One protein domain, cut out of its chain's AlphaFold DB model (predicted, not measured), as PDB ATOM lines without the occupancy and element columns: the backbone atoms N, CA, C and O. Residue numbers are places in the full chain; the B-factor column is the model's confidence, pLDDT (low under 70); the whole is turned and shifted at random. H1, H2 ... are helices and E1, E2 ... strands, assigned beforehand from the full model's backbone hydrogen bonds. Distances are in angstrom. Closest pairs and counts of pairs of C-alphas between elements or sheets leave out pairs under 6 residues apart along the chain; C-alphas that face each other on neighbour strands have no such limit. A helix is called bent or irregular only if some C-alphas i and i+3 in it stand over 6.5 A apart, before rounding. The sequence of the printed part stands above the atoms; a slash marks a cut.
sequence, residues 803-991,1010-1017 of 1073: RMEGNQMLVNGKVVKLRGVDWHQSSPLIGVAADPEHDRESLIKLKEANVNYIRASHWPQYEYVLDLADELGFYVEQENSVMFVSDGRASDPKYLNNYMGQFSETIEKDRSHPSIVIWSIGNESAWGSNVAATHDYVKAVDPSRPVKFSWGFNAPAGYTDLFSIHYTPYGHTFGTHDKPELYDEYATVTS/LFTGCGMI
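Overview. This is residues 803 to 991 and 1010 to 1017 of the 1073 residues of the protein "Beta-galactosidase" of Paenibacillus sp. P1XP2 (UniProt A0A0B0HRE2). A sheet of seven strands is curled like part of a barrel, and four helices, H1, H2, H3 and H4, follow one another along the part of it made by E3, E4, E5 and E6, each only grazing the sheet. The small hairpin of E1 and E2 lies beyond one end of the sheet, and residues 947 to 948 pair with E6 at the sheet's open edge. The 197 printed residues run E1 E2 E3 H1 E4 H2 E5 H3 E6 H4 E7 E8 E9; the large sheet, in the order E6 E5 E4 E3 E9 E8 E7, is mixed. The class is mixed, helices and strands, with under half of the residues in named elements. The whole is compact, with a radius of gyration of the C-alphas of 16.1 A and spans of 41 by 38 by 37 A.

Along the chain. The sheet holds E6 (residues 916 to 920), E5 (875 to 879, 12.9 A), E4 (853 to 855), E3 (819 to 822), E9 (1013 to 1016), E8 (981 to 986, 12.9 A) and E7 (963 to 966). The helices are H1 (836 to 848, 18.4 A), H2 (863 to 872, 14.3 A), H3 (893 to 910, 26.0 A) and H4 (929 to 941, 18.2 A). E1 (803 to 805) begins at C-alpha 803 (20.754, -37.119, -10.961), E2 is residues 808 to 811, and E9 ends at C-alpha 1016 (11.897, -30.266, -1.246). H3 is irregular, with C-alphas 894 and 897 7.4 A apart, and has a kink of 27 degrees near residue 900.

Arrangement. The sheet is strongly twisted. E5 and E6 are parallel, with N 917 and O 876 2.8 A apart, within hydrogen-bond range. E3 and E9 are antiparallel, with N 820 and O 1014 at 2.8 A. E3, H1, E4, then E4, H2, E5, then E5, H3, E6 are strand-helix-strand units, two parallel neighbour strands with a helix between, each with a right-handed crossover. Each of the four helices only grazes the sheet. H1 and H2 touch, closest at the C-alphas of Arg 840 and Leu 868, 6.8 A, at a shallow tilt of 31 degrees, the same way. H3 and H4 touch, closest at the C-alphas of Leu 896 and Asn 930, 5.3 A. H2 and H3 only just touch, and only at their ends, with 3 pairs of C-alphas within 8 A, the closest being Glu 863 and Asp 910, 7.2 A. In H1, H2 and H4 every O i to N i+4 pair is within range; in H3, 9 of 14. In the hairpin E1 and E2, N 810 and O 803 are 2.8 A apart.

Size, cuts and confidence. The two C-alphas farthest apart, those of Glu 848 and Lys 894, are 45.6 A apart. Residues 992 to 1009 are not printed, and C-alphas 991 and 1010 are 10.6 A apart across the cut. Long links join E3 to H1, E5 to H3, H4 to E7 and E7 to E8. Mean pLDDT of the printed part is 86.2, with residues 968 to 975, 987 to 991 and 1010 to 1017 under 70.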
ATOM      1  N   ARG A 803      20.068 -38.159 -10.191       92.81
ATOM      2  CA  ARG A 803      20.754 -37.119 -10.961       92.81
ATOM      3  C   ARG A 803      20.304 -35.736 -10.530       92.81
ATOM      4  O   ARG A 803      19.134 -35.533 -10.212       92.81
ATOM      5  N   MET A 804      21.244 -34.799 -10.569       88.44
ATOM      6  CA  MET A 804      20.965 -33.373 -10.456       88.44
ATOM      7  C   MET A 804      20.995 -32.753 -11.845       88.44
ATOM      8  O   MET A 804      21.999 -32.853 -12.549       88.44
ATOM      9  N   GLU A 805      19.896 -32.120 -12.243       87.19
ATOM     10  CA  GLU A 805      19.785 -31.395 -13.509       87.19
ATOM     11  C   GLU A 805      19.336 -29.959 -13.223       87.19
ATOM     12  O   GLU A 805      18.159 -29.679 -12.983       87.19
ATOM     13  N   GLY A 806      20.302 -29.034 -13.201       84.19
ATOM     14  CA  GLY A 806      20.068 -27.658 -12.765       84.19
ATOM     15  C   GLY A 806      19.520 -27.620 -11.337       84.19
ATOM     16  O   GLY A 806      20.142 -28.134 -10.415       84.19
ATOM     17  N   ASN A 807      18.323 -27.056 -11.160       82.50
ATOM     18  CA  ASN A 807      17.664 -26.948  -9.858       82.50
ATOM     19  C   ASN A 807      16.711 -28.117  -9.537       82.50
ATOM     20  O   ASN A 807      15.825 -27.982  -8.690       82.50
ATOM     21  N   GLN A 808      16.847 -29.252 -10.230       85.44
ATOM     22  CA  GLN A 808      15.991 -30.427 -10.059       85.44
ATOM     23  C   GLN A 808      16.787 -31.651  -9.613       85.44
ATOM     24  O   GLN A 808      17.833 -31.961 -10.178       85.44
ATOM     25  N   MET A 809      16.233 -32.383  -8.645       88.25
ATOM     26  CA  MET A 809      16.665 -33.733  -8.301       88.25
ATOM     27  C   MET A 809      15.745 -34.738  -8.990       88.25
ATOM     28  O   MET A 809      14.517 -34.673  -8.859       88.25
ATOM     29  N   LEU A 810      16.346 -35.663  -9.732       92.06
ATOM     30  CA  LEU A 810      15.651 -36.713 -10.454       92.06
ATOM     31  C   LEU A 810      15.981 -38.068  -9.837       92.06
ATOM     32  O   LEU A 810      17.143 -38.359  -9.557       92.06
ATOM     33  N   VAL A 811      14.964 -38.918  -9.706       95.75
ATOM     34  CA  VAL A 811      15.121 -40.353  -9.460       95.75
ATOM     35  C   VAL A 811      14.556 -41.089 -10.664       95.75
ATOM     36  O   VAL A 811      13.425 -40.842 -11.085       95.75
ATOM     37  N   ASN A 812      15.360 -41.967 -11.263       95.69
ATOM     38  CA  ASN A 812      14.983 -42.755 -12.442       95.69
ATOM     39  C   ASN A 812      14.486 -41.891 -13.623       95.69
ATOM     40  O   ASN A 812      13.540 -42.262 -14.324       95.69
ATOM     41  N   GLY A 813      15.099 -40.715 -13.808       94.12
ATOM     42  CA  GLY A 813      14.769 -39.767 -14.878       94.12
ATOM     43  C   GLY A 813      13.512 -38.937 -14.635       94.12
ATOM     44  O   GLY A 813      13.032 -38.269 -15.549       94.12
ATOM     45  N   LYS A 814      12.959 -38.964 -13.417       93.00
ATOM     46  CA  LYS A 814      11.768 -38.199 -13.044       93.00
ATOM     47  C   LYS A 814      12.064 -37.279 -11.872       93.00
ATOM     48  O   LYS A 814      12.647 -37.710 -10.884       93.00
ATOM     49  N   VAL A 815      11.611 -36.030 -11.964       89.94
ATOM     50  CA  VAL A 815      11.687 -35.068 -10.856       89.94
ATOM     51  C   VAL A 815      10.889 -35.598  -9.667       89.94
ATOM     52  O   VAL A 815       9.704 -35.912  -9.811       89.94
ATOM     53  N   VAL A 816      11.524 -35.669  -8.500       84.88
ATOM     54  CA  VAL A 816      10.884 -36.139  -7.266       84.88
ATOM     55  C   VAL A 816      10.432 -34.983  -6.383       84.88
ATOM     56  O   VAL A 816      10.992 -33.890  -6.404       84.88
ATOM     57  N   LYS A 817       9.396 -35.237  -5.580       84.94
ATOM     58  CA  LYS A 817       8.978 -34.357  -4.485       84.94
ATOM     59  C   LYS A 817       9.181 -35.100  -3.175       84.94
ATOM     60  O   LYS A 817       8.545 -36.134  -2.960       84.94
ATOM     61  N   LEU A 818      10.041 -34.553  -2.326       86.19
ATOM     62  CA  LEU A 818      10.317 -35.103  -1.005       86.19
ATOM     63  C   LEU A 818       9.242 -34.591  -0.041       86.19
ATOM     64  O   LEU A 818       9.155 -33.390   0.213       86.19
ATOM     65  N   ARG A 819       8.379 -35.499   0.419       86.00
ATOM     66  CA  ARG A 819       7.363 -35.285   1.455       86.00
ATOM     67  C   ARG A 819       7.916 -35.897   2.727       86.00
ATOM     68  O   ARG A 819       7.815 -37.111   2.921       86.00
ATOM     69  N   GLY A 820       8.587 -35.060   3.496       85.50
ATOM     70  CA  GLY A 820       9.537 -35.500   4.488       85.50
ATOM     71  C   GLY A 820       9.132 -35.276   5.926       85.50
ATOM     72  O   GLY A 820       8.283 -34.440   6.241       85.50
ATOM     73  N   VAL A 821       9.819 -36.012   6.789       84.19
ATOM     74  CA  VAL A 821       9.869 -35.763   8.223       84.19
ATOM     75  C   VAL A 821      11.319 -35.856   8.706       84.19
ATOM     76  O   VAL A 821      12.075 -36.712   8.234       84.19
ATOM     77  N   ASP A 822      11.706 -34.974   9.623       83.38
ATOM     78  CA  ASP A 822      12.893 -35.192  10.451       83.38
ATOM     79  C   ASP A 822      12.565 -36.298  11.448       83.38
ATOM     80  O   ASP A 822      11.604 -36.192  12.219       83.38
ATOM     81  N   TRP A 823      13.308 -37.397  11.383       84.62
ATOM     82  CA  TRP A 823      13.061 -38.556  12.220       84.62
ATOM     83  C   TRP A 823      14.219 -38.772  13.181       84.62
ATOM     84  O   TRP A 823      15.302 -39.210  12.797       84.62
ATOM     85  N   HIS A 824      13.953 -38.498  14.456       81.62
ATOM     86  CA  HIS A 824      14.765 -39.006  15.547       81.62
ATOM     87  C   HIS A 824      14.317 -40.422  15.884       81.62
ATOM     88  O   HIS A 824      13.191 -40.620  16.358       81.62
ATOM     89  N   GLN A 825      15.217 -41.389  15.721       77.62
ATOM     90  CA  GLN A 825      14.998 -42.724  16.252       77.62
ATOM     91  C   GLN A 825      14.866 -42.641  17.773       77.62
ATOM     92  O   GLN A 825      15.817 -42.329  18.492       77.62
ATOM     93  N   SER A 826      13.643 -42.830  18.257       77.25
ATOM     94  CA  SER A 826      13.319 -42.656  19.661       77.25
ATOM     95  C   SER A 826      12.061 -43.421  20.039       77.25
ATOM     96  O   SER A 826      11.052 -43.407  19.340       77.25
ATOM     97  N   SER A 827      12.130 -44.054  21.200       77.81
ATOM     98  CA  SER A 827      11.073 -44.800  21.854       77.81
ATOM     99  C   SER A 827      10.805 -44.161  23.219       77.81
ATOM    100  O   SER A 827      11.744 -43.874  23.971       77.81
ATOM    101  N   PRO A 828       9.532 -43.964  23.608       71.69
ATOM    102  CA  PRO A 828       9.202 -43.440  24.930       71.69
ATOM    103  C   PRO A 828       9.602 -44.394  26.066       71.69
ATOM    104  O   PRO A 828       9.612 -43.979  27.222       71.69
ATOM    105  N   LEU A 829       9.895 -45.663  25.753       75.94
ATOM    106  CA  LEU A 829      10.236 -46.691  26.734       75.94
ATOM    107  C   LEU A 829      11.744 -46.891  26.882       75.94
ATOM    108  O   LEU A 829      12.206 -47.096  28.002       75.94
ATOM    109  N   ILE A 830      12.500 -46.848  25.778       77.50
ATOM    110  CA  ILE A 830      13.934 -47.182  25.789       77.50
ATOM    111  C   ILE A 830      14.866 -46.056  25.314       77.50
ATOM    112  O   ILE A 830      16.077 -46.249  25.229       77.50
ATOM    113  N   GLY A 831      14.334 -44.853  25.074       82.25
ATOM    114  CA  GLY A 831      15.138 -43.708  24.653       82.25
ATOM    115  C   GLY A 831      15.491 -43.805  23.176       82.25
ATOM    116  O   GLY A 831      14.603 -44.026  22.368       82.25
ATOM    117  N   VAL A 832      16.761 -43.631  22.808       84.12
ATOM    118  CA  VAL A 832      17.205 -43.717  21.398       84.12
ATOM    119  C   VAL A 832      17.810 -45.079  21.048       84.12
ATOM    120  O   VAL A 832      18.391 -45.239  19.981       84.12
ATOM    121  N   ALA A 833      17.720 -46.041  21.969       89.12
ATOM    122  CA  ALA A 833      18.214 -47.389  21.759       89.12
ATOM    123  C   ALA A 833      17.426 -48.127  20.664       89.12
ATOM    124  O   ALA A 833      16.250 -47.836  20.437       89.12
ATOM    125  N   ALA A 834      18.069 -49.108  20.030       90.38
ATOM    126  CA  ALA A 834      17.461 -49.925  18.984       90.38
ATOM    127  C   ALA A 834      16.187 -50.651  19.470       90.38
ATOM    128  O   ALA A 834      16.223 -51.414  20.440       90.38
ATOM    129  N   ASP A 835      15.074 -50.435  18.760       90.00
ATOM    130  CA  ASP A 835      13.755 -51.032  19.013       90.00
ATOM    131  C   ASP A 835      13.126 -51.486  17.677       90.00
ATOM    132  O   ASP A 835      12.252 -50.801  17.136       90.00
ATOM    133  N   PRO A 836      13.591 -52.607  17.085       92.00
ATOM    134  CA  PRO A 836      13.213 -52.997  15.726       92.00
ATOM    135  C   PRO A 836      11.702 -53.076  15.487       92.00
ATOM    136  O   PRO A 836      11.214 -52.680  14.424       92.00
ATOM    137  N   GLU A 837      10.942 -53.550  16.475       91.25
ATOM    138  CA  GLU A 837       9.486 -53.614  16.409       91.25
ATOM    139  C   GLU A 837       8.849 -52.217  16.387       91.25
ATOM    140  O   GLU A 837       7.987 -51.949  15.539       91.25
ATOM    141  N   HIS A 838       9.272 -51.320  17.284       88.50
ATOM    142  CA  HIS A 838       8.750 -49.953  17.353       88.50
ATOM    143  C   HIS A 838       9.125 -49.124  16.123       88.50
ATOM    144  O   HIS A 838       8.288 -48.389  15.587       88.50
ATOM    145  N   ASP A 839      10.360 -49.254  15.650       91.12
ATOM    146  CA  ASP A 839      10.851 -48.523  14.486       91.12
ATOM    147  C   ASP A 839      10.108 -48.961  13.225       91.12
ATOM    148  O   ASP A 839       9.633 -48.122  12.457       91.12
ATOM    149  N   ARG A 840       9.882 -50.272  13.053       95.25
ATOM    150  CA  ARG A 840       9.057 -50.792  11.956       95.25
ATOM    151  C   ARG A 840       7.634 -50.249  12.006       95.25
ATOM    152  O   ARG A 840       7.108 -49.818  10.977       95.25
ATOM    153  N   GLU A 841       6.997 -50.265  13.175       92.75
ATOM    154  CA  GLU A 841       5.650 -49.712  13.343       92.75
ATOM    155  C   GLU A 841       5.615 -48.212  13.002       92.75
ATOM    156  O   GLU A 841       4.701 -47.745  12.315       92.75
ATOM    157  N   SER A 842       6.625 -47.461  13.441       87.75
ATOM    158  CA  SER A 842       6.753 -46.025  13.194       87.75
ATOM    159  C   SER A 842       6.909 -45.715  11.706       87.75
ATOM    160  O   SER A 842       6.161 -44.891  11.171       87.75
ATOM    161  N   LEU A 843       7.794 -46.425  11.001       91.50
ATOM    162  CA  LEU A 843       7.978 -46.265   9.558       91.50
ATOM    163  C   LEU A 843       6.707 -46.619   8.771       91.50
ATOM    164  O   LEU A 843       6.334 -45.898   7.845       91.50
ATOM    165  N   ILE A 844       5.972 -47.665   9.161       95.94
ATOM    166  CA  ILE A 844       4.684 -48.002   8.527       95.94
ATOM    167  C   ILE A 844       3.679 -46.856   8.683       95.94
ATOM    168  O   ILE A 844       3.053 -46.457   7.700       95.94
ATOM    169  N   LYS A 845       3.560 -46.269   9.879       89.25
ATOM    170  CA  LYS A 845       2.658 -45.129  10.122       89.25
ATOM    171  C   LYS A 845       3.038 -43.898   9.303       89.25
ATOM    172  O   LYS A 845       2.157 -43.220   8.775       89.25
ATOM    173  N   LEU A 846       4.334 -43.617   9.148       87.62
ATOM    174  CA  LEU A 846       4.798 -42.548   8.259       87.62
ATOM    175  C   LEU A 846       4.357 -42.817   6.813       87.62
ATOM    176  O   LEU A 846       3.863 -41.914   6.131       87.62
ATOM    177  N   LYS A 847       4.443 -44.073   6.364       92.56
ATOM    178  CA  LYS A 847       3.996 -44.464   5.026       92.56
ATOM    179  C   LYS A 847       2.491 -44.267   4.840       92.56
ATOM    180  O   LYS A 847       2.071 -43.683   3.840       92.56
ATOM    181  N   GLU A 848       1.684 -44.671   5.822       93.75
ATOM    182  CA  GLU A 848       0.231 -44.433   5.857       93.75
ATOM    183  C   GLU A 848      -0.120 -42.934   5.839       93.75
ATOM    184  O   GLU A 848      -1.129 -42.530   5.256       93.75
ATOM    185  N   ALA A 849       0.746 -42.092   6.410       86.00
ATOM    186  CA  ALA A 849       0.632 -40.636   6.388       86.00
ATOM    187  C   ALA A 849       1.092 -39.987   5.063       86.00
ATOM    188  O   ALA A 849       1.085 -38.761   4.944       86.00
ATOM    189  N   ASN A 850       1.419 -40.779   4.035       89.00
ATOM    190  CA  ASN A 850       1.944 -40.341   2.734       89.00
ATOM    191  C   ASN A 850       3.337 -39.688   2.782       89.00
ATOM    192  O   ASN A 850       3.690 -38.932   1.864       89.00
ATOM    193  N   VAL A 851       4.124 -39.983   3.819       90.56
ATOM    194  CA  VAL A 851       5.549 -39.637   3.875       90.56
ATOM    195  C   VAL A 851       6.309 -40.552   2.914       90.56
ATOM    196  O   VAL A 851       6.045 -41.753   2.824       90.56
ATOM    197  N   ASN A 852       7.241 -39.977   2.157       92.31
ATOM    198  CA  ASN A 852       8.126 -40.728   1.262       92.31
ATOM    199  C   ASN A 852       9.608 -40.407   1.476       92.31
ATOM    200  O   ASN A 852      10.441 -41.033   0.827       92.31
ATOM    201  N   TYR A 853       9.923 -39.448   2.348       94.69
ATOM    202  CA  TYR A 853      11.276 -39.007   2.642       94.69
ATOM    203  C   TYR A 853      11.504 -38.946   4.152       94.69
ATOM    204  O   TYR A 853      10.618 -38.530   4.895       94.69
ATOM    205  N   ILE A 854      12.681 -39.362   4.596       92.75
ATOM    206  CA  ILE A 854      13.094 -39.314   5.993       92.75
ATOM    207  C   ILE A 854      14.471 -38.670   6.048       92.75
ATOM    208  O   ILE A 854      15.389 -39.104   5.351       92.75
ATOM    209  N   ARG A 855      14.612 -37.650   6.890       93.88
ATOM    210  CA  ARG A 855      15.918 -37.130   7.289       93.88
ATOM    211  C   ARG A 855      16.318 -37.773   8.613       93.88
ATOM    212  O   ARG A 855      15.563 -37.692   9.577       93.88
ATOM    213  N   ALA A 856      17.491 -38.401   8.642       90.44
ATOM    214  CA  ALA A 856      18.082 -39.041   9.816       90.44
ATOM    215  C   ALA A 856      18.622 -38.005  10.823       90.44
ATOM    216  O   ALA A 856      19.820 -37.939  11.090       90.44
ATOM    217  N   SER A 857      17.749 -37.146  11.347       84.56
ATOM    218  CA  SER A 857      18.112 -36.068  12.268       84.56
ATOM    219  C   SER A 857      18.608 -36.642  13.607       84.56
ATOM    220  O   SER A 857      17.868 -37.356  14.277       84.56
ATOM    221  N   HIS A 858      19.828 -36.399  14.074       87.25
ATOM    222  CA  HIS A 858      20.977 -35.886  13.316       87.25
ATOM    223  C   HIS A 858      22.145 -36.860  13.464       87.25
ATOM    224  O   HIS A 858      23.228 -36.466  13.881       87.25
ATOM    225  N   TRP A 859      21.895 -38.151  13.236       89.50
ATOM    226  CA  TRP A 859      22.899 -39.207  13.357       89.50
ATOM    227  C   TRP A 859      22.608 -40.396  12.433       89.50
ATOM    228  O   TRP A 859      21.454 -40.602  12.032       89.50
ATOM    229  N   PRO A 860      23.634 -41.211  12.127       92.75
ATOM    230  CA  PRO A 860      23.474 -42.406  11.314       92.75
ATOM    231  C   PRO A 860      22.461 -43.393  11.894       92.75
ATOM    232  O   PRO A 860      22.500 -43.723  13.077       92.75
ATOM    233  N   GLN A 861      21.561 -43.885  11.047       92.06
ATOM    234  CA  GLN A 861      20.581 -44.909  11.428       92.06
ATOM    235  C   GLN A 861      21.173 -46.330  11.430       92.06
ATOM    236  O   GLN A 861      22.112 -46.635  10.685       92.06
ATOM    237  N   TYR A 862      20.589 -47.220  12.241       92.38
ATOM    238  CA  TYR A 862      20.969 -48.636  12.277       92.38
ATOM    239  C   TYR A 862      20.706 -49.338  10.936       92.38
ATOM    240  O   TYR A 862      19.803 -48.963  10.190       92.38
ATOM    241  N   GLU A 863      21.475 -50.394  10.639       91.38
ATOM    242  CA  GLU A 863      21.372 -51.134   9.364       91.38
ATOM    243  C   GLU A 863      19.946 -51.674   9.139       91.38
ATOM    244  O   GLU A 863      19.378 -51.479   8.067       91.38
ATOM    245  N   TYR A 864      19.297 -52.212  10.181       93.69
ATOM    246  CA  TYR A 864      17.925 -52.723  10.062       93.69
ATOM    247  C   TYR A 864      16.890 -51.628   9.749       93.69
ATOM    248  O   TYR A 864      15.869 -51.904   9.119       93.69
ATOM    249  N   VAL A 865      17.117 -50.379  10.174       94.94
ATOM    250  CA  VAL A 865      16.218 -49.256   9.854       94.94
ATOM    251  C   VAL A 865      16.313 -48.930   8.366       94.94
ATOM    252  O   VAL A 865      15.297 -48.664   7.722       94.94
ATOM    253  N   LEU A 866      17.520 -48.988   7.803       97.25
ATOM    254  CA  LEU A 866      17.746 -48.783   6.375       97.25
ATOM    255  C   LEU A 866      17.198 -49.948   5.541       97.25
ATOM    256  O   LEU A 866      16.577 -49.698   4.510       97.25
ATOM    257  N   ASP A 867      17.314 -51.192   6.018       97.25
ATOM    258  CA  ASP A 867      16.649 -52.351   5.404       97.25
ATOM    259  C   ASP A 867      15.121 -52.156   5.347       97.25
ATOM    260  O   ASP A 867      14.485 -52.390   4.315       97.25
ATOM    261  N   LEU A 868      14.518 -51.662   6.435       97.69
ATOM    262  CA  LEU A 868      13.093 -51.323   6.469       97.69
ATOM    263  C   LEU A 868      12.757 -50.167   5.519       97.69
ATOM    264  O   LEU A 868      11.710 -50.194   4.869       97.69
ATOM    265  N   ALA A 869      13.620 -49.156   5.411       98.19
ATOM    266  CA  ALA A 869      13.447 -48.058   4.466       98.19
ATOM    267  C   ALA A 869      13.512 -48.543   3.006       98.19
ATOM    268  O   ALA A 869      12.726 -48.087   2.170       98.19
ATOM    269  N   ASP A 870      14.390 -49.498   2.706       98.62
ATOM    270  CA  ASP A 870      14.489 -50.143   1.399       98.62
ATOM    271  C   ASP A 870      13.228 -50.955   1.064       98.62
ATOM    272  O   ASP A 870      12.731 -50.861  -0.063       98.62
ATOM    273  N   GLU A 871      12.706 -51.724   2.030       98.19
ATOM    274  CA  GLU A 871      11.519 -52.587   1.896       98.19
ATOM    275  C   GLU A 871      10.217 -51.779   1.780       98.19
ATOM    276  O   GLU A 871       9.384 -52.040   0.912       98.19
ATOM    277  N   LEU A 872      10.026 -50.788   2.655       98.00
ATOM    278  CA  LEU A 872       8.811 -49.966   2.712       98.00
ATOM    279  C   LEU A 872       8.809 -48.849   1.657       98.00
ATOM    280  O   LEU A 872       7.757 -48.270   1.363       98.00
ATOM    281  N   GLY A 873       9.974 -48.540   1.085       97.88
ATOM    282  CA  GLY A 873      10.160 -47.515   0.066       97.88
ATOM    283  C   GLY A 873      10.226 -46.109   0.644       97.88
ATOM    284  O   GLY A 873       9.338 -45.297   0.404       97.88
ATOM    285  N   PHE A 874      11.280 -45.778   1.375       98.19
ATOM    286  CA  PHE A 874      11.577 -44.407   1.780       98.19
ATOM    287  C   PHE A 874      12.816 -43.893   1.063       98.19
ATOM    288  O   PHE A 874      13.795 -44.607   0.887       98.19
ATOM    289  N   TYR A 875      12.782 -42.627   0.666       98.12
ATOM    290  CA  TYR A 875      13.992 -41.873   0.388       98.12
ATOM    291  C   TYR A 875      14.597 -41.419   1.714       98.12
ATOM    292  O   TYR A 875      13.903 -40.821   2.528       98.12
ATOM    293  N   VAL A 876      15.875 -41.687   1.929       97.88
ATOM    294  CA  VAL A 876      16.573 -41.379   3.176       97.88
ATOM    295  C   VAL A 876      17.693 -40.385   2.902       97.88
ATOM    296  O   VAL A 876      18.494 -40.555   1.979       97.88
ATOM    297  N   GLU A 877      17.748 -39.340   3.711       96.56
ATOM    298  CA  GLU A 877      18.954 -38.553   3.924       96.56
ATOM    299  C   GLU A 877      19.663 -39.105   5.155       96.56
ATOM    300  O   GLU A 877      19.166 -38.948   6.270       96.56
ATOM    301  N   GLN A 878      20.799 -39.772   4.937       96.50
ATOM    302  CA  GLN A 878      21.627 -40.314   6.013       96.50
ATOM    303  C   GLN A 878      22.627 -39.235   6.443       96.50
ATOM    304  O   GLN A 878      23.391 -38.721   5.618       96.50
ATOM    305  N   GLU A 879      22.582 -38.854   7.719       94.50
ATOM    306  CA  GLU A 879      23.261 -37.668   8.248       94.50
ATOM    307  C   GLU A 879      24.395 -38.050   9.205       94.50
ATOM    308  O   GLU A 879      24.258 -38.938  10.043       94.50
ATOM    309  N   ASN A 880      25.540 -37.381   9.065       94.19
ATOM    310  CA  ASN A 880      26.656 -37.495   9.993       94.19
ATOM    311  C   ASN A 880      26.243 -36.992  11.380       94.19
ATOM    312  O   ASN A 880      25.495 -36.025  11.490       94.19
ATOM    313  N   SER A 881      26.825 -37.555  12.437       91.31
ATOM    314  CA  SER A 881      26.464 -37.192  13.807       91.31
ATOM    315  C   SER A 881      26.959 -35.807  14.260       91.31
ATOM    316  O   SER A 881      26.758 -35.439  15.415       91.31
ATOM    317  N   VAL A 882      27.620 -35.039  13.387       92.88
ATOM    318  CA  VAL A 882      28.164 -33.705  13.682       92.88
ATOM    319  C   VAL A 882      27.032 -32.690  13.813       92.88
ATOM    320  O   VAL A 882      26.355 -32.399  12.826       92.88
ATOM    321  N   MET A 883      26.866 -32.088  14.992       89.94
ATOM    322  CA  MET A 883      25.833 -31.073  15.207       89.94
ATOM    323  C   MET A 883      26.215 -29.973  16.195       89.94
ATOM    324  O   MET A 883      26.955 -30.199  17.150       89.94
ATOM    325  N   PHE A 884      25.662 -28.776  15.979       88.06
ATOM    326  CA  PHE A 884      25.786 -27.618  16.875       88.06
ATOM    327  C   PHE A 884      27.236 -27.211  17.200       88.06
ATOM    328  O   PHE A 884      27.511 -26.618  18.247       88.06
ATOM    329  N   VAL A 885      28.193 -27.508  16.312       91.06
ATOM    330  CA  VAL A 885      29.598 -27.121  16.505       91.06
ATOM    331  C   VAL A 885      29.838 -25.744  15.901       91.06
ATOM    332  O   VAL A 885      30.125 -25.617  14.714       91.06
ATOM    333  N   SER A 886      29.741 -24.698  16.718       88.69
ATOM    334  CA  SER A 886      29.864 -23.296  16.288       88.69
ATOM    335  C   SER A 886      31.174 -22.617  16.723       88.69
ATOM    336  O   SER A 886      31.205 -21.403  16.924       88.69
ATOM    337  N   ASP A 887      32.246 -23.385  16.929       90.06
ATOM    338  CA  ASP A 887      33.536 -22.910  17.447       90.06
ATOM    339  C   ASP A 887      34.731 -23.403  16.596       90.06
ATOM    340  O   ASP A 887      34.566 -23.964  15.511       90.06
ATOM    341  N   GLY A 888      35.963 -23.173  17.071       90.81
ATOM    342  CA  GLY A 888      37.194 -23.502  16.338       90.81
ATOM    343  C   GLY A 888      37.394 -24.991  16.020       90.81
ATOM    344  O   GLY A 888      38.225 -25.312  15.169       90.81
ATOM    345  N   ARG A 889      36.628 -25.903  16.639       92.69
ATOM    346  CA  ARG A 889      36.736 -27.354  16.403       92.69
ATOM    347  C   ARG A 889      36.433 -27.753  14.959       92.69
ATOM    348  O   ARG A 889      36.988 -28.739  14.483       92.69
ATOM    349  N   ALA A 890      35.645 -26.954  14.236       93.69
ATOM    350  CA  ALA A 890      35.357 -27.175  12.816       93.69
ATOM    351  C   ALA A 890      36.607 -27.133  11.912       93.69
ATOM    352  O   ALA A 890      36.579 -27.690  10.812       93.69
ATOM    353  N   SER A 891      37.699 -26.504  12.364       95.81
ATOM    354  CA  SER A 891      38.948 -26.369  11.594       95.81
ATOM    355  C   SER A 891      40.206 -26.851  12.325       95.81
ATOM    356  O   SER A 891      41.287 -26.844  11.745       95.81
ATOM    357  N   ASP A 892      40.105 -27.241  13.595       93.81
ATOM    358  CA  ASP A 892      41.258 -27.720  14.358       93.81
ATOM    359  C   ASP A 892      41.535 -29.200  14.012       93.81
ATOM    360  O   ASP A 892      40.680 -30.056  14.276       93.81
ATOM    361  N   PRO A 893      42.699 -29.530  13.414       91.56
ATOM    362  CA  PRO A 893      42.986 -30.867  12.893       91.56
ATOM    363  C   PRO A 893      42.981 -31.955  13.968       91.56
ATOM    364  O   PRO A 893      42.785 -33.123  13.640       91.56
ATOM    365  N   LYS A 894      43.128 -31.602  15.252       86.62
ATOM    366  CA  LYS A 894      43.048 -32.578  16.345       86.62
ATOM    367  C   LYS A 894      41.667 -33.240  16.446       86.62
ATOM    368  O   LYS A 894      41.565 -34.374  16.893       86.62
ATOM    369  N   TYR A 895      40.614 -32.564  15.979       90.12
ATOM    370  CA  TYR A 895      39.259 -33.114  15.943       90.12
ATOM    371  C   TYR A 895      38.907 -33.781  14.616       90.12
ATOM    372  O   TYR A 895      37.795 -34.286  14.508       90.12
ATOM    373  N   LEU A 896      39.798 -33.816  13.616       91.62
ATOM    374  CA  LEU A 896      39.488 -34.357  12.284       91.62
ATOM    375  C   LEU A 896      38.867 -35.760  12.359       91.62
ATOM    376  O   LEU A 896      37.880 -36.030  11.678       91.62
ATOM    377  N   ASN A 897      39.377 -36.618  13.247       88.69
ATOM    378  CA  ASN A 897      38.841 -37.962  13.454       88.69
ATOM    379  C   ASN A 897      37.387 -37.979  13.956       88.69
ATOM    380  O   ASN A 897      36.624 -38.852  13.558       88.69
ATOM    381  N   ASN A 898      36.967 -36.991  14.751       88.75
ATOM    382  CA  ASN A 898      35.591 -36.902  15.248       88.75
ATOM    383  C   ASN A 898      34.592 -36.557  14.127       88.75
ATOM    384  O   ASN A 898      33.416 -36.884  14.250       88.75
ATOM    385  N   TYR A 899      35.050 -35.926  13.037       92.75
ATOM    386  CA  TYR A 899      34.242 -35.656  11.841       92.75
ATOM    387  C   TYR A 899      34.298 -36.823  10.845       92.75
ATOM    388  O   TYR A 899      33.266 -37.271  10.348       92.75
ATOM    389  N   MET A 900      35.513 -37.309  10.574       92.31
ATOM    390  CA  MET A 900      35.800 -38.271   9.512       92.31
ATOM    391  C   MET A 900      35.536 -39.723   9.908       92.31
ATOM    392  O   MET A 900      34.945 -40.456   9.119       92.31
ATOM    393  N   GLY A 901      35.962 -40.147  11.103       89.12
ATOM    394  CA  GLY A 901      35.903 -41.546  11.543       89.12
ATOM    395  C   GLY A 901      34.482 -42.089  11.468       89.12
ATOM    396  O   GLY A 901      34.202 -42.969  10.656       89.12
ATOM    397  N   GLN A 902      33.570 -41.441  12.191       88.19
ATOM    398  CA  GLN A 902      32.149 -41.788  12.240       88.19
ATOM    399  C   GLN A 902      31.500 -41.862  10.848       88.19
ATOM    400  O   GLN A 902      30.827 -42.835  10.498       88.19
ATOM    401  N   PHE A 903      31.706 -40.840  10.013       93.31
ATOM    402  CA  PHE A 903      31.018 -40.794   8.726       93.31
ATOM    403  C   PHE A 903      31.624 -41.741   7.696       93.31
ATOM    404  O   PHE A 903      30.894 -42.331   6.905       93.31
ATOM    405  N   SER A 904      32.942 -41.945   7.729       94.94
ATOM    406  CA  SER A 904      33.586 -42.944   6.880       94.94
ATOM    407  C   SER A 904      33.100 -44.361   7.205       94.94
ATOM    408  O   SER A 904      32.830 -45.121   6.279       94.94
ATOM    409  N   GLU A 905      32.903 -44.693   8.489       94.44
ATOM    410  CA  GLU A 905      32.312 -45.968   8.931       94.44
ATOM    411  C   GLU A 905      30.859 -46.098   8.460       94.44
ATOM    412  O   GLU A 905      30.465 -47.133   7.923       94.44
ATOM    413  N   THR A 906      30.082 -45.018   8.589       95.19
ATOM    414  CA  THR A 906      28.684 -44.955   8.134       95.19
ATOM    415  C   THR A 906      28.569 -45.216   6.636       95.19
ATOM    416  O   THR A 906      27.818 -46.090   6.216       95.19
ATOM    417  N   ILE A 907      29.340 -44.505   5.809       95.44
ATOM    418  CA  ILE A 907      29.312 -44.678   4.349       95.44
ATOM    419  C   ILE A 907      29.779 -46.078   3.966       95.44
ATOM    420  O   ILE A 907      29.219 -46.689   3.055       95.44
ATOM    421  N   GLU A 908      30.806 -46.589   4.645       94.31
ATOM    422  CA  GLU A 908      31.295 -47.936   4.400       94.31
ATOM    423  C   GLU A 908      30.223 -48.986   4.686       94.31
ATOM    424  O   GLU A 908      30.064 -49.889   3.877       94.31
ATOM    425  N   LYS A 909      29.455 -48.854   5.769       94.31
ATOM    426  CA  LYS A 909      28.341 -49.760   6.074       94.31
ATOM    427  C   LYS A 909      27.179 -49.593   5.086       94.31
ATOM    428  O   LYS A 909      26.681 -50.576   4.539       94.31
ATOM    429  N   ASP A 910      26.793 -48.350   4.800       95.75
ATOM    430  CA  ASP A 910      25.435 -48.048   4.337       95.75
ATOM    431  C   ASP A 910      25.297 -47.776   2.834       95.75
ATOM    432  O   ASP A 910      24.191 -47.781   2.289       95.75
ATOM    433  N   ARG A 911      26.395 -47.536   2.109       93.94
ATOM    434  CA  ARG A 911      26.352 -47.049   0.711       93.94
ATOM    435  C   ARG A 911      25.579 -47.917  -0.286       93.94
ATOM    436  O   ARG A 911      25.236 -47.427  -1.366       93.94
ATOM    437  N   SER A 912      25.328 -49.183   0.039       95.69
ATOM    438  CA  SER A 912      24.594 -50.110  -0.830       95.69
ATOM    439  C   SER A 912      23.072 -50.039  -0.664       95.69
ATOM    440  O   SER A 912      22.365 -50.607  -1.494       95.69
ATOM    441  N   HIS A 913      22.555 -49.322   0.341       98.00
ATOM    442  CA  HIS A 913      21.113 -49.152   0.526       98.00
ATOM    443  C   HIS A 913      20.515 -48.258  -0.577       98.00
ATOM    444  O   HIS A 913      20.932 -47.095  -0.729       98.00
ATOM    445  N   PRO A 914      19.542 -48.745  -1.376       97.81
ATOM    446  CA  PRO A 914      18.874 -47.933  -2.386       97.81
ATOM    447  C   PRO A 914      18.061 -46.776  -1.788       97.81
ATOM    448  O   PRO A 914      17.952 -45.739  -2.453       97.81
ATOM    449  N   SER A 915      17.555 -46.911  -0.556       98.38
ATOM    450  CA  SER A 915      16.807 -45.870   0.162       98.38
ATOM    451  C   SER A 915      17.601 -44.597   0.376       98.38
ATOM    452  O   SER A 915      17.047 -43.509   0.220       98.38
ATOM    453  N   ILE A 916      18.902 -44.693   0.650       98.19
ATOM    454  CA  ILE A 916      19.740 -43.511   0.848       98.19
ATOM    455  C   ILE A 916      19.845 -42.769  -0.474       98.19
ATOM    456  O   ILE A 916      20.384 -43.300  -1.446       98.19
ATOM    457  N   VAL A 917      19.357 -41.534  -0.515       97.19
ATOM    458  CA  VAL A 917      19.403 -40.671  -1.701       97.19
ATOM    459  C   VAL A 917      20.200 -39.391  -1.492       97.19
ATOM    460  O   VAL A 917      20.503 -38.726  -2.476       97.19
ATOM    461  N   ILE A 918      20.540 -39.041  -0.250       96.88
ATOM    462  CA  ILE A 918      21.335 -37.857   0.098       96.88
ATOM    463  C   ILE A 918      22.288 -38.228   1.239       96.88
ATOM    464  O   ILE A 918      21.878 -38.892   2.191       96.88
ATOM    465  N   TRP A 919      23.536 -37.765   1.155       97.62
ATOM    466  CA  TRP A 919      24.470 -37.745   2.283       97.62
ATOM    467  C   TRP A 919      24.470 -36.357   2.918       97.62
ATOM    468  O   TRP A 919      24.748 -35.377   2.227       97.62
ATOM    469  N   SER A 920      24.185 -36.254   4.215       95.75
ATOM    470  CA  SER A 920      24.279 -34.989   4.955       95.75
ATOM    471  C   SER A 920      25.497 -35.006   5.878       95.75
ATOM    472  O   SER A 920      25.671 -35.938   6.655       95.75
ATOM    473  N   ILE A 921      26.381 -34.010   5.779       95.19
ATOM    474  CA  ILE A 921      27.690 -34.021   6.474       95.19
ATOM    475  C   ILE A 921      27.683 -33.332   7.847       95.19
ATOM    476  O   ILE A 921      28.727 -33.260   8.497       95.19
ATOM    477  N   GLY A 922      26.531 -32.831   8.291       92.69
ATOM    478  CA  GLY A 922      26.344 -32.263   9.623       92.69
ATOM    479  C   GLY A 922      25.151 -31.313   9.704       92.69
ATOM    480  O   GLY A 922      24.621 -30.887   8.675       92.69
ATOM    481  N   ASN A 923      24.778 -30.971  10.937       92.19
ATOM    482  CA  ASN A 923      23.635 -30.135  11.291       92.19
ATOM    483  C   ASN A 923      24.062 -28.861  12.035       92.19
ATOM    484  O   ASN A 923      24.887 -28.927  12.948       92.19
ATOM    485  N   GLU A 924      23.515 -27.703  11.652       89.12
ATOM    486  CA  GLU A 924      23.679 -26.411  12.355       89.12
ATOM    487  C   GLU A 924      25.096 -26.153  12.913       89.12
ATOM    488  O   GLU A 924      25.294 -25.745  14.058       89.12
ATOM    489  N   SER A 925      26.112 -26.435  12.101       92.75
ATOM    490  CA  SER A 925      27.518 -26.330  12.496       92.75
ATOM    491  C   SER A 925      28.237 -25.278  11.655       92.75
ATOM    492  O   SER A 925      27.805 -24.914  10.558       92.75
ATOM    493  N   ALA A 926      29.342 -24.753  12.176       93.88
ATOM    494  CA  ALA A 926      30.229 -23.886  11.421       93.88
ATOM    495  C   ALA A 926      30.931 -24.691  10.324       93.88
ATOM    496  O   ALA A 926      31.359 -25.828  10.537       93.88
ATOM    497  N   TRP A 927      31.093 -24.080   9.154       94.75
ATOM    498  CA  TRP A 927      31.940 -24.649   8.118       94.75
ATOM    499  C   TRP A 927      33.419 -24.444   8.455       94.75
ATOM    500  O   TRP A 927      33.841 -23.341   8.807       94.75
ATOM    501  N   GLY A 928      34.222 -25.495   8.297       94.81
ATOM    502  CA  GLY A 928      35.660 -25.484   8.558       94.81
ATOM    503  C   GLY A 928      36.395 -26.595   7.808       94.81
ATOM    504  O   GLY A 928      35.775 -27.364   7.069       94.81
ATOM    505  N   SER A 929      37.718 -26.681   7.969       95.38
ATOM    506  CA  SER A 929      38.542 -27.641   7.212       95.38
ATOM    507  C   SER A 929      38.190 -29.106   7.487       95.38
ATOM    508  O   SER A 929      38.330 -29.928   6.587       95.38
ATOM    509  N   ASN A 930      37.680 -29.438   8.677       95.44
ATOM    510  CA  ASN A 930      37.274 -30.809   9.007       95.44
ATOM    511  C   ASN A 930      35.953 -31.197   8.312       95.44
ATOM    512  O   ASN A 930      35.813 -32.313   7.811       95.44
ATOM    513  N   VAL A 931      35.005 -30.255   8.209       94.81
ATOM    514  CA  VAL A 931      33.753 -30.445   7.448       94.81
ATOM    515  C   VAL A 931      34.050 -30.549   5.950       94.81
ATOM    516  O   VAL A 931      33.523 -31.436   5.281       94.81
ATOM    517  N   ALA A 932      34.950 -29.706   5.431       95.00
ATOM    518  CA  ALA A 932      35.388 -29.765   4.036       95.00
ATOM    519  C   ALA A 932      36.069 -31.103   3.695       95.00
ATOM    520  O   ALA A 932      35.747 -31.705   2.677       95.00
ATOM    521  N   ALA A 933      36.935 -31.621   4.576       95.31
ATOM    522  CA  ALA A 933      37.541 -32.942   4.399       95.31
ATOM    523  C   ALA A 933      36.488 -34.065   4.340       95.31
ATOM    524  O   ALA A 933      36.592 -34.968   3.510       95.31
ATOM    525  N   THR A 934      35.441 -33.971   5.170       95.31
ATOM    526  CA  THR A 934      34.319 -34.926   5.172       95.31
ATOM    527  C   THR A 934      33.554 -34.875   3.852       95.31
ATOM    528  O   THR A 934      33.315 -35.915   3.242       95.31
ATOM    529  N   HIS A 935      33.226 -33.673   3.368       94.88
ATOM    530  CA  HIS A 935      32.620 -33.476   2.051       94.88
ATOM    531  C   HIS A 935      33.463 -34.114   0.935       94.88
ATOM    532  O   HIS A 935      32.956 -34.927   0.158       94.88
ATOM    533  N   ASP A 936      34.751 -33.771   0.867       94.62
ATOM    534  CA  ASP A 936      35.632 -34.205  -0.216       94.62
ATOM    535  C   ASP A 936      35.797 -35.725  -0.225       94.62
ATOM    536  O   ASP A 936      35.816 -36.347  -1.290       94.62
ATOM    537  N   TYR A 937      35.872 -36.342   0.955       95.56
ATOM    538  CA  TYR A 937      35.870 -37.793   1.089       95.56
ATOM    539  C   TYR A 937      34.595 -38.410   0.519       95.56
ATOM    540  O   TYR A 937      34.698 -39.291  -0.334       95.56
ATOM    541  N   VAL A 938      33.413 -37.917   0.908       95.06
ATOM    542  CA  VAL A 938      32.116 -38.426   0.420       95.06
ATOM    543  C   VAL A 938      32.046 -38.367  -1.102       95.06
ATOM    544  O   VAL A 938      31.728 -39.368  -1.743       95.06
ATOM    545  N   LYS A 939      32.413 -37.224  -1.699       93.81
ATOM    546  CA  LYS A 939      32.411 -37.047  -3.161       93.81
ATOM    547  C   LYS A 939      33.351 -38.011  -3.881       93.81
ATOM    548  O   LYS A 939      33.060 -38.389  -5.014       93.81
ATOM    549  N   ALA A 940      34.460 -38.396  -3.253       93.50
ATOM    550  CA  ALA A 940      35.399 -39.353  -3.824       93.50
ATOM    551  C   ALA A 940      34.933 -40.806  -3.666       93.50
ATOM    552  O   ALA A 940      35.091 -41.596  -4.598       93.50
ATOM    553  N   VAL A 941      34.363 -41.172  -2.513       92.75
ATOM    554  CA  VAL A 941      33.974 -42.563  -2.247       92.75
ATOM    555  C   VAL A 941      32.624 -42.934  -2.843       92.75
ATOM    556  O   VAL A 941      32.475 -44.085  -3.251       92.75
ATOM    557  N   ASP A 942      31.660 -42.015  -2.905       94.00
ATOM    558  CA  ASP A 942      30.320 -42.251  -3.450       94.00
ATOM    559  C   ASP A 942      29.803 -41.038  -4.251       94.00
ATOM    560  O   ASP A 942      29.009 -40.235  -3.756       94.00
ATOM    561  N   PRO A 943      30.203 -40.910  -5.529       92.62
ATOM    562  CA  PRO A 943      29.713 -39.845  -6.399       92.62
ATOM    563  C   PRO A 943      28.265 -40.063  -6.874       92.62
ATOM    564  O   PRO A 943      27.719 -39.199  -7.561       92.62
ATOM    565  N   SER A 944      27.636 -41.204  -6.557       93.25
ATOM    566  CA  SER A 944      26.291 -41.550  -7.045       93.25
ATOM    567  C   SER A 944      25.166 -40.805  -6.319       93.25
ATOM    568  O   SER A 944      24.008 -40.857  -6.749       93.25
ATOM    569  N   ARG A 945      25.491 -40.118  -5.216       95.75
ATOM    570  CA  ARG A 945      24.550 -39.387  -4.369       95.75
ATOM    571  C   ARG A 945      25.003 -37.934  -4.169       95.75
ATOM    572  O   ARG A 945      26.201 -37.663  -4.097       95.75
ATOM    573  N   PRO A 946      24.057 -36.987  -4.077       95.38
ATOM    574  CA  PRO A 946      24.346 -35.615  -3.689       95.38
ATOM    575  C   PRO A 946      24.778 -35.500  -2.224       95.38
ATOM    576  O   PRO A 946      24.292 -36.231  -1.355       95.38
ATOM    577  N   VAL A 947      25.621 -34.506  -1.958       95.81
ATOM    578  CA  VAL A 947      26.045 -34.110  -0.616       95.81
ATOM    579  C   VAL A 947      25.339 -32.824  -0.188       95.81
ATOM    580  O   VAL A 947      25.296 -31.832  -0.924       95.81
ATOM    581  N   LYS A 948      24.797 -32.843   1.028       93.62
ATOM    582  CA  LYS A 948      24.105 -31.738   1.693       93.62
ATOM    583  C   LYS A 948      24.867 -31.336   2.960       93.62
ATOM    584  O   LYS A 948      25.481 -32.169   3.619       93.62
ATOM    585  N   PHE A 949      24.785 -30.062   3.323       94.06
ATOM    586  CA  PHE A 949      25.126 -29.565   4.655       94.06
ATOM    587  C   PHE A 949      23.900 -28.838   5.200       94.06
ATOM    588  O   PHE A 949      23.359 -27.979   4.492       94.06
ATOM    589  N   SER A 950      23.421 -29.215   6.390       90.50
ATOM    590  CA  SER A 950      22.273 -28.529   6.986       90.50
ATOM    591  C   SER A 950      22.642 -27.079   7.304       90.50
ATOM    592  O   SER A 950      23.788 -26.757   7.623       90.50
ATOM    593  N   TRP A 951      21.663 -26.192   7.123       87.00
ATOM    594  CA  TRP A 951      21.865 -24.746   7.090       87.00
ATOM    595  C   TRP A 951      22.943 -24.306   6.077       87.00
ATOM    596  O   TRP A 951      24.011 -23.786   6.415       87.00
ATOM    597  N   GLY A 952      22.632 -24.473   4.787       86.31
ATOM    598  CA  GLY A 952      23.561 -24.276   3.668       86.31
ATOM    599  C   GLY A 952      24.197 -22.882   3.579       86.31
ATOM    600  O   GLY A 952      25.237 -22.735   2.945       86.31
ATOM    601  N   PHE A 953      23.638 -21.871   4.254       88.56
ATOM    602  CA  PHE A 953      24.232 -20.533   4.375       88.56
ATOM    603  C   PHE A 953      25.601 -20.517   5.068       88.56
ATOM    604  O   PHE A 953      26.376 -19.589   4.846       88.56
ATOM    605  N   ASN A 954      25.905 -21.521   5.894       90.62
ATOM    606  CA  ASN A 954      27.215 -21.645   6.532       90.62
ATOM    607  C   ASN A 954      28.275 -22.233   5.589       90.62
ATOM    608  O   ASN A 954      29.464 -22.050   5.840       90.62
ATOM    609  N   ALA A 955      27.871 -22.930   4.521       91.06
ATOM    610  CA  ALA A 955      28.791 -23.525   3.563       91.06
ATOM    611  C   ALA A 955      29.252 -22.501   2.504       91.06
ATOM    612  O   ALA A 955      28.462 -21.660   2.062       91.06
ATOM    613  N   PRO A 956      30.508 -22.571   2.026       90.44
ATOM    614  CA  PRO A 956      30.951 -21.783   0.889       90.44
ATOM    615  C   PRO A 956      30.136 -22.117  -0.365       90.44
ATOM    616  O   PRO A 956      29.749 -23.265  -0.606       90.44
ATOM    617  N   ALA A 957      29.918 -21.112  -1.212       84.25
ATOM    618  CA  ALA A 957      29.211 -21.301  -2.472       84.25
ATOM    619  C   ALA A 957      29.880 -22.403  -3.320       84.25
ATOM    620  O   ALA A 957      31.090 -22.387  -3.535       84.25
ATOM    621  N   GLY A 958      29.078 -23.354  -3.806       80.69
ATOM    622  CA  GLY A 958      29.542 -24.455  -4.661       80.69
ATOM    623  C   GLY A 958      29.965 -25.741  -3.939       80.69
ATOM    624  O   GLY A 958      30.151 -26.740  -4.617       80.69
ATOM    625  N   TYR A 959      30.052 -25.755  -2.604       85.44
ATOM    626  CA  TYR A 959      30.496 -26.936  -1.840       85.44
ATOM    627  C   TYR A 959      29.396 -27.948  -1.494       85.44
ATOM    628  O   TYR A 959      29.689 -28.998  -0.946       85.44
ATOM    629  N   THR A 960      28.131 -27.655  -1.771       84.75
ATOM    630  CA  THR A 960      27.040 -28.623  -1.593       84.75
ATOM    631  C   THR A 960      26.331 -28.855  -2.918       84.75
ATOM    632  O   THR A 960      26.180 -27.925  -3.716       84.75
ATOM    633  N   ASP A 961      25.871 -30.078  -3.164       90.62
ATOM    634  CA  ASP A 961      25.077 -30.404  -4.358       90.62
ATOM    635  C   ASP A 961      23.619 -29.934  -4.203       90.62
ATOM    636  O   ASP A 961      22.925 -29.685  -5.186       90.62
ATOM    637  N   LEU A 962      23.172 -29.782  -2.953       88.19
ATOM    638  CA  LEU A 962      21.841 -29.338  -2.552       88.19
ATOM    639  C   LEU A 962      21.957 -28.141  -1.607       88.19
ATOM    640  O   LEU A 962      22.831 -28.111  -0.735       88.19
ATOM    641  N   PHE A 963      21.080 -27.152  -1.766       87.50
ATOM    642  CA  PHE A 963      21.016 -26.018  -0.850       87.50
ATOM    643  C   PHE A 963      19.941 -26.247   0.215       87.50
ATOM    644  O   PHE A 963      18.775 -26.472  -0.108       87.50
ATOM    645  N   SER A 964      20.354 -26.207   1.480       88.25
ATOM    646  CA  SER A 964      19.527 -26.560   2.638       88.25
ATOM    647  C   SER A 964      19.119 -25.327   3.438       88.25
ATOM    648  O   SER A 964      19.953 -24.442   3.651       88.25
ATOM    649  N   ILE A 965      17.860 -25.252   3.877       84.12
ATOM    650  CA  ILE A 965      17.271 -24.055   4.490       84.12
ATOM    651  C   ILE A 965      16.354 -24.422   5.671       84.12
ATOM    652  O   ILE A 965      15.379 -25.142   5.489       84.12
ATOM    653  N   HIS A 966      16.564 -23.798   6.837       84.12
ATOM    654  CA  HIS A 966      15.708 -23.976   8.021       84.12
ATOM    655  C   HIS A 966      14.623 -22.881   8.109       84.12
ATOM    656  O   HIS A 966      14.898 -21.693   7.919       84.12
ATOM    657  N   TYR A 967      13.389 -23.266   8.444       76.25
ATOM    658  CA  TYR A 967      12.323 -22.418   9.010       76.25
ATOM    659  C   TYR A 967      12.060 -21.053   8.344       76.25
ATOM    660  O   TYR A 967      11.664 -20.097   9.021       76.25
ATOM    661  N   THR A 968      12.252 -20.912   7.028       66.81
ATOM    662  CA  THR A 968      12.036 -19.589   6.417       66.81
ATOM    663  C   THR A 968      10.580 -19.129   6.530       66.81
ATOM    664  O   THR A 968       9.658 -19.948   6.447       66.81
ATOM    665  N   PRO A 969      10.349 -17.811   6.678       66.00
ATOM    666  CA  PRO A 969       9.006 -17.259   6.718       66.00
ATOM    667  C   PRO A 969       8.190 -17.611   5.474       66.00
ATOM    668  O   PRO A 969       8.709 -17.749   4.363       66.00
ATOM    669  N   TYR A 970       6.874 -17.665   5.660       56.12
ATOM    670  CA  TYR A 970       5.922 -17.835   4.570       56.12
ATOM    671  C   TYR A 970       6.150 -16.773   3.475       56.12
ATOM    672  O   TYR A 970       6.075 -15.574   3.747       56.12
ATOM    673  N   GLY A 971       6.421 -17.214   2.241       58.69
ATOM    674  CA  GLY A 971       6.711 -16.344   1.092       58.69
ATOM    675  C   GLY A 971       8.152 -16.391   0.566       58.69
ATOM    676  O   GLY A 971       8.439 -15.718  -0.426       58.69
ATOM    677  N   HIS A 972       9.048 -17.181   1.172       68.38
ATOM    678  CA  HIS A 972      10.353 -17.481   0.575       68.38
ATOM    679  C   HIS A 972      10.185 -18.040  -0.850       68.38
ATOM    680  O   HIS A 972       9.347 -18.908  -1.104       68.38
ATOM    681  N   THR A 973      10.950 -17.496  -1.798       67.12
ATOM    682  CA  THR A 973      10.873 -17.886  -3.209       67.12
ATOM    683  C   THR A 973      11.989 -18.865  -3.518       67.12
ATOM    684  O   THR A 973      13.149 -18.472  -3.556       67.12
ATOM    685  N   PHE A 974      11.611 -20.115  -3.774       69.38
ATOM    686  CA  PHE A 974      12.529 -21.157  -4.216       69.38
ATOM    687  C   PHE A 974      13.101 -20.899  -5.615       69.38
ATOM    688  O   PHE A 974      12.459 -20.263  -6.458       69.38
ATOM    689  N   GLY A 975      14.277 -21.468  -5.878       66.50
ATOM    690  CA  GLY A 975      14.952 -21.431  -7.178       66.50
ATOM    691  C   GLY A 975      15.811 -20.184  -7.385       66.50
ATOM    692  O   GLY A 975      16.004 -19.751  -8.521       66.50
ATOM    693  N   THR A 976      16.288 -19.591  -6.289       70.69
ATOM    694  CA  THR A 976      17.274 -18.498  -6.313       70.69
ATOM    695  C   THR A 976      18.710 -18.997  -6.454       70.69
ATOM    696  O   THR A 976      19.571 -18.234  -6.888       70.69
ATOM    697  N   HIS A 977      18.956 -20.269  -6.145       74.56
ATOM    698  CA  HIS A 977      20.232 -20.943  -6.342       74.56
ATOM    699  C   HIS A 977      20.246 -21.731  -7.662       74.56
ATOM    700  O   HIS A 977      19.214 -22.088  -8.232       74.56
ATOM    701  N   ASP A 978      21.448 -22.020  -8.153       81.25
ATOM    702  CA  ASP A 978      21.722 -22.788  -9.373       81.25
ATOM    703  C   ASP A 978      21.585 -24.312  -9.196       81.25
ATOM    704  O   ASP A 978      21.898 -25.082 -10.104       81.25
ATOM    705  N   LYS A 979      21.090 -24.739  -8.033       85.38
ATOM    706  CA  LYS A 979      20.973 -26.126  -7.578       85.38
ATOM    707  C   LYS A 979      19.631 -26.359  -6.884       85.38
ATOM    708  O   LYS A 979      18.929 -25.386  -6.591       85.38
ATOM    709  N   PRO A 980      19.226 -27.617  -6.641       86.69
ATOM    710  CA  PRO A 980      17.978 -27.877  -5.946       86.69
ATOM    711  C   PRO A 980      18.051 -27.363  -4.508       86.69
ATOM    712  O   PRO A 980      19.072 -27.472  -3.829       86.69
ATOM    713  N   GLU A 981      16.937 -26.803  -4.065       83.50
ATOM    714  CA  GLU A 981      16.762 -26.234  -2.736       83.50
ATOM    715  C   GLU A 981      15.753 -27.089  -1.965       83.50
ATOM    716  O   GLU A 981      14.686 -27.425  -2.495       83.50
ATOM    717  N   LEU A 982      16.063 -27.415  -0.711       83.00
ATOM    718  CA  LEU A 982      15.146 -28.101   0.194       83.00
ATOM    719  C   LEU A 982      15.001 -27.356   1.520       83.00
ATOM    720  O   LEU A 982      15.942 -26.721   1.998       83.00
ATOM    721  N   TYR A 983      13.820 -27.482   2.121       81.88
ATOM    722  CA  TYR A 983      13.694 -27.296   3.556       81.88
ATOM    723  C   TYR A 983      14.108 -28.594   4.226       81.88
ATOM    724  O   TYR A 983      13.376 -29.581   4.162       81.88
ATOM    725  N   ASP A 984      15.282 -28.615   4.834       82.31
ATOM    726  CA  ASP A 984      15.644 -29.699   5.742       82.31
ATOM    727  C   ASP A 984      14.853 -29.623   7.040       82.31
ATOM    728  O   ASP A 984      14.558 -30.676   7.570       82.31
ATOM    729  N   GLU A 985      14.424 -28.434   7.481       79.44
ATOM    730  CA  GLU A 985      13.481 -28.275   8.597       79.44
ATOM    731  C   GLU A 985      12.459 -27.156   8.318       79.44
ATOM    732  O   GLU A 985      12.812 -26.013   8.009       79.44
ATOM    733  N   TYR A 986      11.161 -27.449   8.435       71.25
ATOM    734  CA  TYR A 986      10.067 -26.477   8.339       71.25
ATOM    735  C   TYR A 986       8.812 -26.921   9.116       71.25
ATOM    736  O   TYR A 986       8.683 -28.055   9.562       71.25
ATOM    737  N   ALA A 987       7.848 -26.003   9.274       69.50
ATOM    738  CA  ALA A 987       6.535 -26.280   9.874       69.50
ATOM    739  C   ALA A 987       6.601 -26.984  11.249       69.50
ATOM    740  O   ALA A 987       6.026 -28.053  11.436       69.50
ATOM    741  N   THR A 988       7.281 -26.364  12.217       64.62
ATOM    742  CA  THR A 988       7.459 -26.890  13.580       64.62
ATOM    743  C   THR A 988       6.138 -27.298  14.242       64.62
ATOM    744  O   THR A 988       5.203 -26.495  14.326       64.62
ATOM    745  N   VAL A 989       6.071 -28.528  14.767       60.53
ATOM    746  CA  VAL A 989       4.875 -29.103  15.407       60.53
ATOM    747  C   VAL A 989       5.092 -29.244  16.923       60.53
ATOM    748  O   VAL A 989       5.231 -30.340  17.453       60.53
ATOM    749  N   THR A 990       5.138 -28.130  17.659       44.41
ATOM    750  CA  THR A 990       5.243 -28.125  19.137       44.41
ATOM    751  C   THR A 990       3.880 -27.889  19.801       44.41
ATOM    752  O   THR A 990       3.096 -27.055  19.345       44.41
ATOM    753  N   SER A 991       3.563 -28.577  20.910       35.38
ATOM    754  CA  SER A 991       2.360 -28.257  21.705       35.38
ATOM    755  C   SER A 991       2.573 -28.304  23.225       35.38
ATOM    756  O   SER A 991       2.771 -29.384  23.768       35.38
ATOM    757  N   LEU A1010       8.455 -34.644  18.761       33.88
ATOM    758  CA  LEU A1010       9.627 -35.084  17.976       33.88
ATOM    759  C   LEU A1010       9.501 -35.004  16.444       33.88
ATOM    760  O   LEU A1010      10.305 -35.612  15.749       33.88
ATOM    761  N   PHE A1011       8.529 -34.272  15.898       31.94
ATOM    762  CA  PHE A1011       8.376 -34.157  14.443       31.94
ATOM    763  C   PHE A1011       8.415 -32.699  13.977       31.94
ATOM    764  O   PHE A1011       7.532 -31.899  14.304       31.94
ATOM    765  N   THR A1012       9.413 -32.365  13.163       33.16
ATOM    766  CA  THR A1012       9.407 -31.210  12.257       33.16
ATOM    767  C   THR A1012       9.200 -31.716  10.831       33.16
ATOM    768  O   THR A1012       9.572 -32.841  10.489       33.16
ATOM    769  N   GLY A1013       8.498 -30.942  10.002       33.47
ATOM    770  CA  GLY A1013       8.374 -31.288   8.589       33.47
ATOM    771  C   GLY A1013       9.709 -31.053   7.886       33.47
ATOM    772  O   GLY A1013      10.374 -30.065   8.166       33.47
ATOM    773  N   CYS A1014      10.067 -31.896   6.922       39.22
ATOM    774  CA  CYS A1014      11.166 -31.632   5.987       39.22
ATOM    775  C   CYS A1014      10.693 -31.913   4.553       39.22
ATOM    776  O   CYS A1014       9.705 -32.615   4.335       39.22
ATOM    777  N   GLY A1015      11.252 -31.268   3.536       36.25
ATOM    778  CA  GLY A1015      10.725 -31.418   2.183       36.25
ATOM    779  C   GLY A1015      11.322 -30.486   1.142       36.25
ATOM    780  O   GLY A1015      11.699 -29.347   1.402       36.25
ATOM    781  N   MET A1016      11.361 -30.981  -0.090       34.06
ATOM    782  CA  MET A1016      11.897 -30.266  -1.246       34.06
ATOM    783  C   MET A1016      10.757 -29.709  -2.107       34.06
ATOM    784  O   MET A1016       9.845 -30.447  -2.499       34.06
ATOM    785  N   ILE A1017      10.828 -28.420  -2.456       31.25
ATOM    786  CA  ILE A1017       9.903 -27.768  -3.394       31.25
ATOM    787  C   ILE A1017      10.653 -27.486  -4.704       31.25
ATOM    788  O   ILE A1017      11.291 -26.454  -4.868       31.25
TER     789      ILE A1017